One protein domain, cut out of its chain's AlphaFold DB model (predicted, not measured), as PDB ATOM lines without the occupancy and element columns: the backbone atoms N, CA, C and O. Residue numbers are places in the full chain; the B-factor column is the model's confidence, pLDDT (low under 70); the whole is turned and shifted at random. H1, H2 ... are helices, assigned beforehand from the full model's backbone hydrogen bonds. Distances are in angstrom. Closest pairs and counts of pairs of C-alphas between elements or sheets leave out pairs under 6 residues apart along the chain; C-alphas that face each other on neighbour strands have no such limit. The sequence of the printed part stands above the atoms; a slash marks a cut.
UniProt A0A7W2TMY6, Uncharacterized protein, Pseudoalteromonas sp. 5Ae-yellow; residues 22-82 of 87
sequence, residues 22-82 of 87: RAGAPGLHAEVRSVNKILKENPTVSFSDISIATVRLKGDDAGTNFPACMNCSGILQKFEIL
ATOM      1  N   ARG A  22     132.024 111.031 175.517       49.75
ATOM      2  CA  ARG A  22     131.824 112.402 175.028       49.75
ATOM      3  C   ARG A  22     130.718 112.975 175.893       49.75
ATOM      4  O   ARG A  22     129.834 112.214 176.281       49.75
ATOM      5  N   ALA A  23     130.789 114.262 176.234       57.25
ATOM      6  CA  ALA A  23     129.719 114.926 176.973       57.25
ATOM      7  C   ALA A  23     128.373 114.448 176.406       57.25
ATOM      8  O   ALA A  23     128.205 114.464 175.184       57.25
ATOM      9  N   GLY A  24     127.487 113.920 177.264       65.06
ATOM     10  CA  GLY A  24     126.204 113.361 176.823       65.06
ATOM     11  C   GLY A  24     125.441 114.366 175.958       65.06
ATOM     12  O   GLY A  24     125.831 115.532 175.886       65.06
ATOM     13  N   ALA A  25     124.360 113.958 175.290       78.12
ATOM     14  CA  ALA A  25     123.574 114.906 174.495       78.12
ATOM     15  C   ALA A  25     123.299 116.183 175.327       78.12
ATOM     16  O   ALA A  25     122.840 116.037 176.461       78.12
ATOM     17  N   PRO A  26     123.606 117.402 174.838       77.62
ATOM     18  CA  PRO A  26     123.556 118.615 175.661       77.62
ATOM     19  C   PRO A  26     122.231 118.835 176.394       77.62
ATOM     20  O   PRO A  26     122.219 119.267 177.540       77.62
ATOM     21  N   GLY A  27     121.111 118.437 175.781       77.12
ATOM     22  CA  GLY A  27     119.788 118.487 176.410       77.12
ATOM     23  C   GLY A  27     119.617 117.593 177.650       77.12
ATOM     24  O   GLY A  27     118.659 117.756 178.398       77.12
ATOM     25  N   LEU A  28     120.537 116.654 177.882       84.06
ATOM     26  CA  LEU A  28     120.551 115.748 179.032       84.06
ATOM     27  C   LEU A  28     121.488 116.210 180.152       84.06
ATOM     28  O   LEU A  28     121.559 115.541 181.186       84.06
ATOM     29  N   HIS A  29     122.220 117.311 179.962       87.69
ATOM     30  CA  HIS A  29     123.116 117.842 180.990       87.69
ATOM     31  C   HIS A  29     122.314 118.349 182.188       87.69
ATOM     32  O   HIS A  29     121.131 118.684 182.072       87.69
ATOM     33  N   ALA A  30     122.953 118.365 183.357       87.06
ATOM     34  CA  ALA A  30     122.286 118.702 184.609       87.06
ATOM     35  C   ALA A  30     121.690 120.117 184.565       87.06
ATOM     36  O   ALA A  30     120.560 120.305 185.003       87.06
ATOM     37  N   GLU A  31     122.404 121.074 183.969       88.88
ATOM     38  CA  GLU A  31     121.958 122.457 183.781       88.88
ATOM     39  C   GLU A  31     120.625 122.514 183.022       88.88
ATOM     40  O   GLU A  31     119.638 123.061 183.516       88.88
ATOM     41  N   VAL A  32     120.574 121.878 181.847       90.38
ATOM     42  CA  VAL A  32     119.398 121.913 180.964       90.38
ATOM     43  C   VAL A  32     118.219 121.177 181.595       90.38
ATOM     44  O   VAL A  32     117.085 121.654 181.550       90.38
ATOM     45  N   ARG A  33     118.469 120.032 182.239       90.94
ATOM     46  CA  ARG A  33     117.415 119.274 182.925       90.94
ATOM     47  C   ARG A  33     116.828 120.037 184.110       90.94
ATOM     48  O   ARG A  33     115.615 119.972 184.305       90.94
ATOM     49  N   SER A  34     117.653 120.752 184.870       90.69
ATOM     50  CA  SER A  34     117.197 121.573 185.996       90.69
ATOM     51  C   SER A  34     116.286 122.704 185.527       90.69
ATOM     52  O   SER A  34     115.187 122.853 186.055       90.69
ATOM     53  N   VAL A  35     116.683 123.435 184.481       92.62
ATOM     54  CA  VAL A  35     115.858 124.510 183.902       92.62
ATOM     55  C   VAL A  35     114.543 123.971 183.359       92.62
ATOM     56  O   VAL A  35     113.481 124.486 183.703       92.62
ATOM     57  N   ASN A  36     114.590 122.899 182.563       92.31
ATOM     58  CA  ASN A  36     113.382 122.298 181.999       92.31
ATOM     59  C   ASN A  36     112.403 121.866 183.092       92.31
ATOM     60  O   ASN A  36     111.197 122.044 182.938       92.31
ATOM     61  N   LYS A  37     112.910 121.325 184.206       93.50
ATOM     62  CA  LYS A  37     112.078 120.978 185.357       93.50
ATOM     63  C   LYS A  37     111.405 122.217 185.953       93.50
ATOM     64  O   LYS A  37     110.187 122.206 186.100       93.50
ATOM     65  N   ILE A  38     112.167 123.276 186.233       93.00
ATOM     66  CA  ILE A  38     111.636 124.511 186.828       93.00
ATOM     67  C   ILE A  38     110.557 125.126 185.935       93.00
ATOM     68  O   ILE A  38     109.480 125.432 186.432       93.00
ATOM     69  N   LEU A  39     110.811 125.257 184.630       93.50
ATOM     70  CA  LEU A  39     109.855 125.835 183.679       93.50
ATOM     71  C   LEU A  39     108.599 124.974 183.510       93.50
ATOM     72  O   LEU A  39     107.505 125.503 183.346       93.50
ATOM     73  N   LYS A  40     108.741 123.645 183.563       93.25
ATOM     74  CA  LYS A  40     107.602 122.721 183.510       93.25
ATOM     75  C   LYS A  40     106.729 122.817 184.759       93.25
ATOM     76  O   LYS A  40     105.510 122.744 184.652       93.25
ATOM     77  N   GLU A  41     107.347 122.955 185.928       95.00
ATOM     78  CA  GLU A  41     106.651 123.076 187.214       95.00
ATOM     79  C   GLU A  41     106.102 124.494 187.445       95.00
ATOM     80  O   GLU A  41     105.094 124.657 188.127       95.00
ATOM     81  N   ASN A  42     106.725 125.512 186.843       95.81
ATOM     82  CA  ASN A  42     106.417 126.930 187.032       95.81
ATOM     83  C   ASN A  42     106.374 127.655 185.672       95.81
ATOM     84  O   ASN A  42     107.279 128.422 185.355       95.81
ATOM     85  N   PRO A  43     105.335 127.455 184.843       92.88
ATOM     86  CA  PRO A  43     105.311 127.955 183.463       92.88
ATOM     87  C   PRO A  43     105.270 129.485 183.334       92.88
ATOM     88  O   PRO A  43     105.474 130.012 182.244       92.88
ATOM     89  N   THR A  44     104.989 130.204 184.423       95.06
ATOM     90  CA  THR A  44     104.908 131.671 184.450       95.06
ATOM     91  C   THR A  44     106.187 132.346 184.941       95.06
ATOM     92  O   THR A  44     106.228 133.572 184.981       95.06
ATOM     93  N   VAL A  45     107.201 131.584 185.364       93.69
ATOM     94  CA  VAL A  45     108.472 132.149 185.841       93.69
ATOM     95  C   VAL A  45     109.234 132.780 184.673       93.69
ATOM     96  O   VAL A  45     109.285 132.213 183.578       93.69
ATOM     97  N   SER A  46     109.829 133.955 184.884       93.19
ATOM     98  CA  SER A  46     110.707 134.547 183.876       93.19
ATOM     99  C   SER A  46     112.049 133.816 183.863       93.19
ATOM    100  O   SER A  46     112.530 133.338 184.889       93.19
ATOM    101  N   PHE A  47     112.709 133.771 182.706       90.38
ATOM    102  CA  PHE A  47     114.060 133.208 182.606       90.38
ATOM    103  C   PHE A  47     115.074 133.977 183.464       90.38
ATOM    104  O   PHE A  47     116.008 133.373 183.983       90.38
ATOM    105  N   SER A  48     114.847 135.282 183.660       90.25
ATOM    106  CA  SER A  48     115.649 136.144 184.539       90.25
ATOM    107  C   SER A  48     115.584 135.759 186.013       90.25
ATOM    108  O   SER A  48     116.462 136.149 186.771       90.25
ATOM    109  N   ASP A  49     114.554 135.018 186.422       91.62
ATOM    110  CA  ASP A  49     114.331 134.662 187.825       91.62
ATOM    111  C   ASP A  49     114.988 133.315 188.176       91.62
ATOM    112  O   ASP A  49     114.841 132.809 189.289       91.62
ATOM    113  N   ILE A  50     115.691 132.703 187.216       90.62
ATOM    114  CA  ILE A  50     116.334 131.401 187.355       90.62
ATOM    115  C   ILE A  50     117.849 131.571 187.212       90.62
ATOM    116  O   ILE A  50     118.363 131.792 186.112       90.62
ATOM    117  N   SER A  51     118.560 131.362 188.322       90.06
ATOM    118  CA  SER A  51     120.020 131.245 188.351       90.06
ATOM    119  C   SER A  51     120.438 129.782 188.529       90.06
ATOM    120  O   SER A  51     119.823 129.019 189.280       90.06
ATOM    121  N   ILE A  52     121.490 129.367 187.824       86.94
ATOM    122  CA  ILE A  52     121.924 127.969 187.720       86.94
ATOM    123  C   ILE A  52     123.383 127.865 188.152       86.94
ATOM    124  O   ILE A  52     124.260 128.553 187.631       86.94
ATOM    125  N   ALA A  53     123.658 126.945 189.068       85.19
ATOM    126  CA  ALA A  53     125.005 126.577 189.467       85.19
ATOM    127  C   ALA A  53     125.161 125.064 189.413       85.19
ATOM    128  O   ALA A  53     124.213 124.315 189.672       85.19
ATOM    129  N   THR A  54     126.370 124.611 189.113       80.81
ATOM    130  CA  THR A  54     126.697 123.197 189.151       80.81
ATOM    131  C   THR A  54     127.847 122.911 190.107       80.81
ATOM    132  O   THR A  54     128.883 123.575 190.120       80.81
ATOM    133  N   VAL A  55     127.648 121.879 190.928       82.31
ATOM    134  CA  VAL A  55     128.584 121.460 191.974       82.31
ATOM    135  C   VAL A  55     128.933 119.987 191.818       82.31
ATOM    136  O   VAL A  55     128.115 119.174 191.372       82.31
ATOM    137  N   ARG A  56     130.164 119.619 192.170       78.62
ATOM    138  CA  ARG A  56     130.614 118.223 192.151       78.62
ATOM    139  C   ARG A  56     130.032 117.481 193.345       78.62
ATOM    140  O   ARG A  56     130.202 117.898 194.482       78.62
ATOM    141  N   LEU A  57     129.388 116.345 193.097       77.12
ATOM    142  CA  LEU A  57     128.771 115.548 194.165       77.12
ATOM    143  C   LEU A  57     129.728 114.555 194.841       77.12
ATOM    144  O   LEU A  57     129.430 114.079 195.930       77.12
ATOM    145  N   LYS A  58     130.840 114.184 194.196       80.56
ATOM    146  CA  LYS A  58     131.756 113.139 194.681       80.56
ATOM    147  C   LYS A  58     133.190 113.350 194.193       80.56
ATOM    148  O   LYS A  58     133.389 114.000 193.167       80.56
ATOM    149  N   GLY A  59     134.138 112.702 194.872       84.94
ATOM    150  CA  GLY A  59     135.580 112.794 194.619       84.94
ATOM    151  C   GLY A  59     136.267 113.789 195.553       84.94
ATOM    152  O   GLY A  59     135.605 114.386 196.399       84.94
ATOM    153  N   ASP A  60     137.574 113.971 195.375       87.12
ATOM    154  CA  ASP A  60     138.393 114.855 196.223       87.12
ATOM    155  C   ASP A  60     137.923 116.322 196.167       87.12
ATOM    156  O   ASP A  60     138.011 117.044 197.153       87.12
ATOM    157  N   ASP A  61     137.313 116.721 195.046       79.25
ATOM    158  CA  ASP A  61     136.744 118.054 194.821       79.25
ATOM    159  C   ASP A  61     135.223 118.122 195.080       79.25
ATOM    160  O   ASP A  61     134.529 118.988 194.537       79.25
ATOM    161  N   ALA A  62     134.641 117.188 195.838       81.19
ATOM    162  CA  ALA A  62     133.213 117.237 196.163       81.19
ATOM    163  C   ALA A  62     132.840 118.551 196.874       81.19
ATOM    164  O   ALA A  62     133.574 119.064 197.712       81.19
ATOM    165  N   GLY A  63     131.681 119.110 196.527       76.38
ATOM    166  CA  GLY A  63     131.213 120.406 197.018       76.38
ATOM    167  C   GLY A  63     131.792 121.613 196.276       76.38
ATOM    168  O   GLY A  63     131.284 122.717 196.448       76.38
ATOM    169  N   THR A  64     132.799 121.430 195.418       79.06
ATOM    170  CA  THR A  64     133.330 122.525 194.595       79.06
ATOM    171  C   THR A  64     132.474 122.769 193.354       79.06
ATOM    172  O   THR A  64     131.781 121.875 192.852       79.06
ATOM    173  N   ASN A  65     132.552 123.992 192.829       81.88
ATOM    174  CA  ASN A  65     131.920 124.355 191.568       81.88
ATOM    175  C   ASN A  65     132.586 123.618 190.397       81.88
ATOM    176  O   ASN A  65     133.802 123.410 190.382       81.88
ATOM    177  N   PHE A  66     131.804 123.271 189.373       75.06
ATOM    178  CA  PHE A  66     132.352 122.854 188.082       75.06
ATOM    179  C   PHE A  66     131.830 123.775 186.977       75.06
ATOM    180  O   PHE A  66     130.667 124.149 187.017       75.06
ATOM    181  N   PRO A  67     132.652 124.156 185.987       77.12
ATOM    182  CA  PRO A  67     132.207 125.083 184.960       77.12
ATOM    183  C   PRO A  67     131.164 124.447 184.036       77.12
ATOM    184  O   PRO A  67     131.385 123.340 183.530       77.12
ATOM    185  N   ALA A  68     130.071 125.159 183.761       79.88
ATOM    186  CA  ALA A  68     129.095 124.739 182.762       79.88
ATOM    187  C   ALA A  68     129.772 124.579 181.393       79.88
ATOM    188  O   ALA A  68     130.671 125.341 181.019       79.88
ATOM    189  N   CYS A  69     129.365 123.566 180.626       81.06
ATOM    190  CA  CYS A  69     129.990 123.328 179.326       81.06
ATOM    191  C   CYS A  69     129.538 124.368 178.284       81.06
ATOM    192  O   CYS A  69     128.502 125.023 178.437       81.06
ATOM    193  N   MET A  70     130.281 124.487 177.177       81.06
ATOM    194  CA  MET A  70     129.948 125.439 176.107       81.06
ATOM    195  C   MET A  70     128.556 125.198 175.503       81.06
ATOM    196  O   MET A  70     127.872 126.143 175.127       81.06
ATOM    197  N   ASN A  71     128.099 123.941 175.464       82.94
ATOM    198  CA  ASN A  71     126.770 123.620 174.947       82.94
ATOM    199  C   ASN A  71     125.664 124.104 175.896       82.94
ATOM    200  O   ASN A  71     124.690 124.685 175.433       82.94
ATOM    201  N   CYS A  72     125.818 123.905 177.211       84.38
ATOM    202  CA  CYS A  72     124.875 124.424 178.206       84.38
ATOM    203  C   CYS A  72     124.845 125.952 178.181       84.38
ATOM    204  O   CYS A  72     123.767 126.534 178.153       84.38
ATOM    205  N   SER A  73     126.019 126.579 178.093       82.00
ATOM    206  CA  SER A  73     126.153 128.036 177.987       82.00
ATOM    207  C   SER A  73     125.474 128.584 176.723       82.00
ATOM    208  O   SER A  73     124.822 129.620 176.771       82.00
ATOM    209  N   GLY A  74     125.550 127.857 175.600       83.00
ATOM    210  CA  GLY A  74     124.866 128.218 174.356       83.00
ATOM    211  C   GLY A  74     123.349 127.987 174.371       83.00
ATOM    212  O   GLY A  74     122.603 128.787 173.814       83.00
ATOM    213  N   ILE A  75     122.866 126.919 175.009       86.38
ATOM    214  CA  ILE A  75     121.425 126.619 175.099       86.38
ATOM    215  C   ILE A  75     120.727 127.564 176.085       86.38
ATOM    216  O   ILE A  75     119.595 127.987 175.851       86.38
ATOM    217  N   LEU A  76     121.394 127.898 177.189       88.81
ATOM    218  CA  LEU A  76     120.815 128.608 178.326       88.81
ATOM    219  C   LEU A  76     121.209 130.094 178.361       88.81
ATOM    220  O   LEU A  76     121.261 130.689 179.429       88.81
ATOM    221  N   GLN A  77     121.420 130.724 177.202       87.69
ATOM    222  CA  GLN A  77     121.857 132.130 177.084       87.69
ATOM    223  C   GLN A  77     120.949 133.164 177.768       87.69
ATOM    224  O   GLN A  77     121.373 134.287 178.017       87.69
ATOM    225  N   LYS A  78     119.683 132.818 178.025       86.62
ATOM    226  CA  LYS A  78     118.707 133.703 178.684       86.62
ATOM    227  C   LYS A  78     118.672 133.549 180.208       86.62
ATOM    228  O   LYS A  78     117.880 134.232 180.849       86.62
ATOM    229  N   PHE A  79     119.469 132.634 180.752       88.88
ATOM    230  CA  PHE A  79     119.529 132.302 182.170       88.88
ATOM    231  C   PHE A  79     120.862 132.759 182.752       88.88
ATOM    232  O   PHE A  79     121.881 132.784 182.058       88.88
ATOM    233  N   GLU A  80     120.877 133.067 184.043       86.56
ATOM    234  CA  GLU A  80     122.121 133.356 184.745       86.56
ATOM    235  C   GLU A  80     122.810 132.041 185.130       86.56
ATOM    236  O   GLU A  80     122.311 131.276 185.954       86.56
ATOM    237  N   ILE A  81     123.971 131.755 184.539       85.44
ATOM    238  CA  ILE A  81     124.766 130.571 184.887       85.44
ATOM    239  C   ILE A  81     125.937 131.014 185.764       85.44
ATOM    240  O   ILE A  81     126.983 131.420 185.265       85.44
ATOM    241  N   LEU A  82     125.792 130.882 187.082       80.44
ATOM    242  CA  LEU A  82     126.781 131.306 188.088       80.44
ATOM    243  C   LEU A  82     128.125 130.571 187.969       80.44
ATOM    244  O   LEU A  82     129.156 131.029 188.446       80.44
TER     245      LEU A  82
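What this domain is: This is residues 22 to 82 of the 87 residues of an uncharacterized protein of Pseudoalteromonas sp. 5Ae-yellow (UniProt A0A7W2TMY6). This is a chain with little regular structure: one helix, H1, from whose end a long loop folds back along the length of the domain to the far tip at Asp 60, then turns back to a short helix, H2, near the first turn of H1. The 61 printed residues hold two named helices, H1 then H2, and no named strand; the class is all helix, with only 18 residues in named elements. The whole is elongated, 39 by 23 by 17 A, and only just compact, close to loose, with a radius of gyration of the C-alphas of 12.2 A.

Where its parts are: H1, residues 30 to 41, spans 16.4 A from C-alpha 30 at (122.286, 118.702, 184.609). H2, residues 70 to 75, ends with C-alpha 75 at (121.425, 126.619, 175.099).

How they stand to each other: H1 only just touches H2, with 3 pairs of C-alphas within 8 A and with residues 31 to 32 alone; the closest C-alphas, of Glu 31 and Cys 72, are 6.6 A apart. They run the same way at a shallow tilt of 16 degrees. In H1 and H2 every O i to N i+4 pair is within hydrogen-bond range. Residues 51 to 52 pair with 80 to 81, parallel.

The domain as a whole: The farthest C-alphas, of Thr 44 and Asp 60, are 39.3 A apart. The link from H1 to H2 is long, 28 residues. Residues 40 to 45 stand free. The printed part has no cut; pLDDT is under 70 at residues 22 to 24.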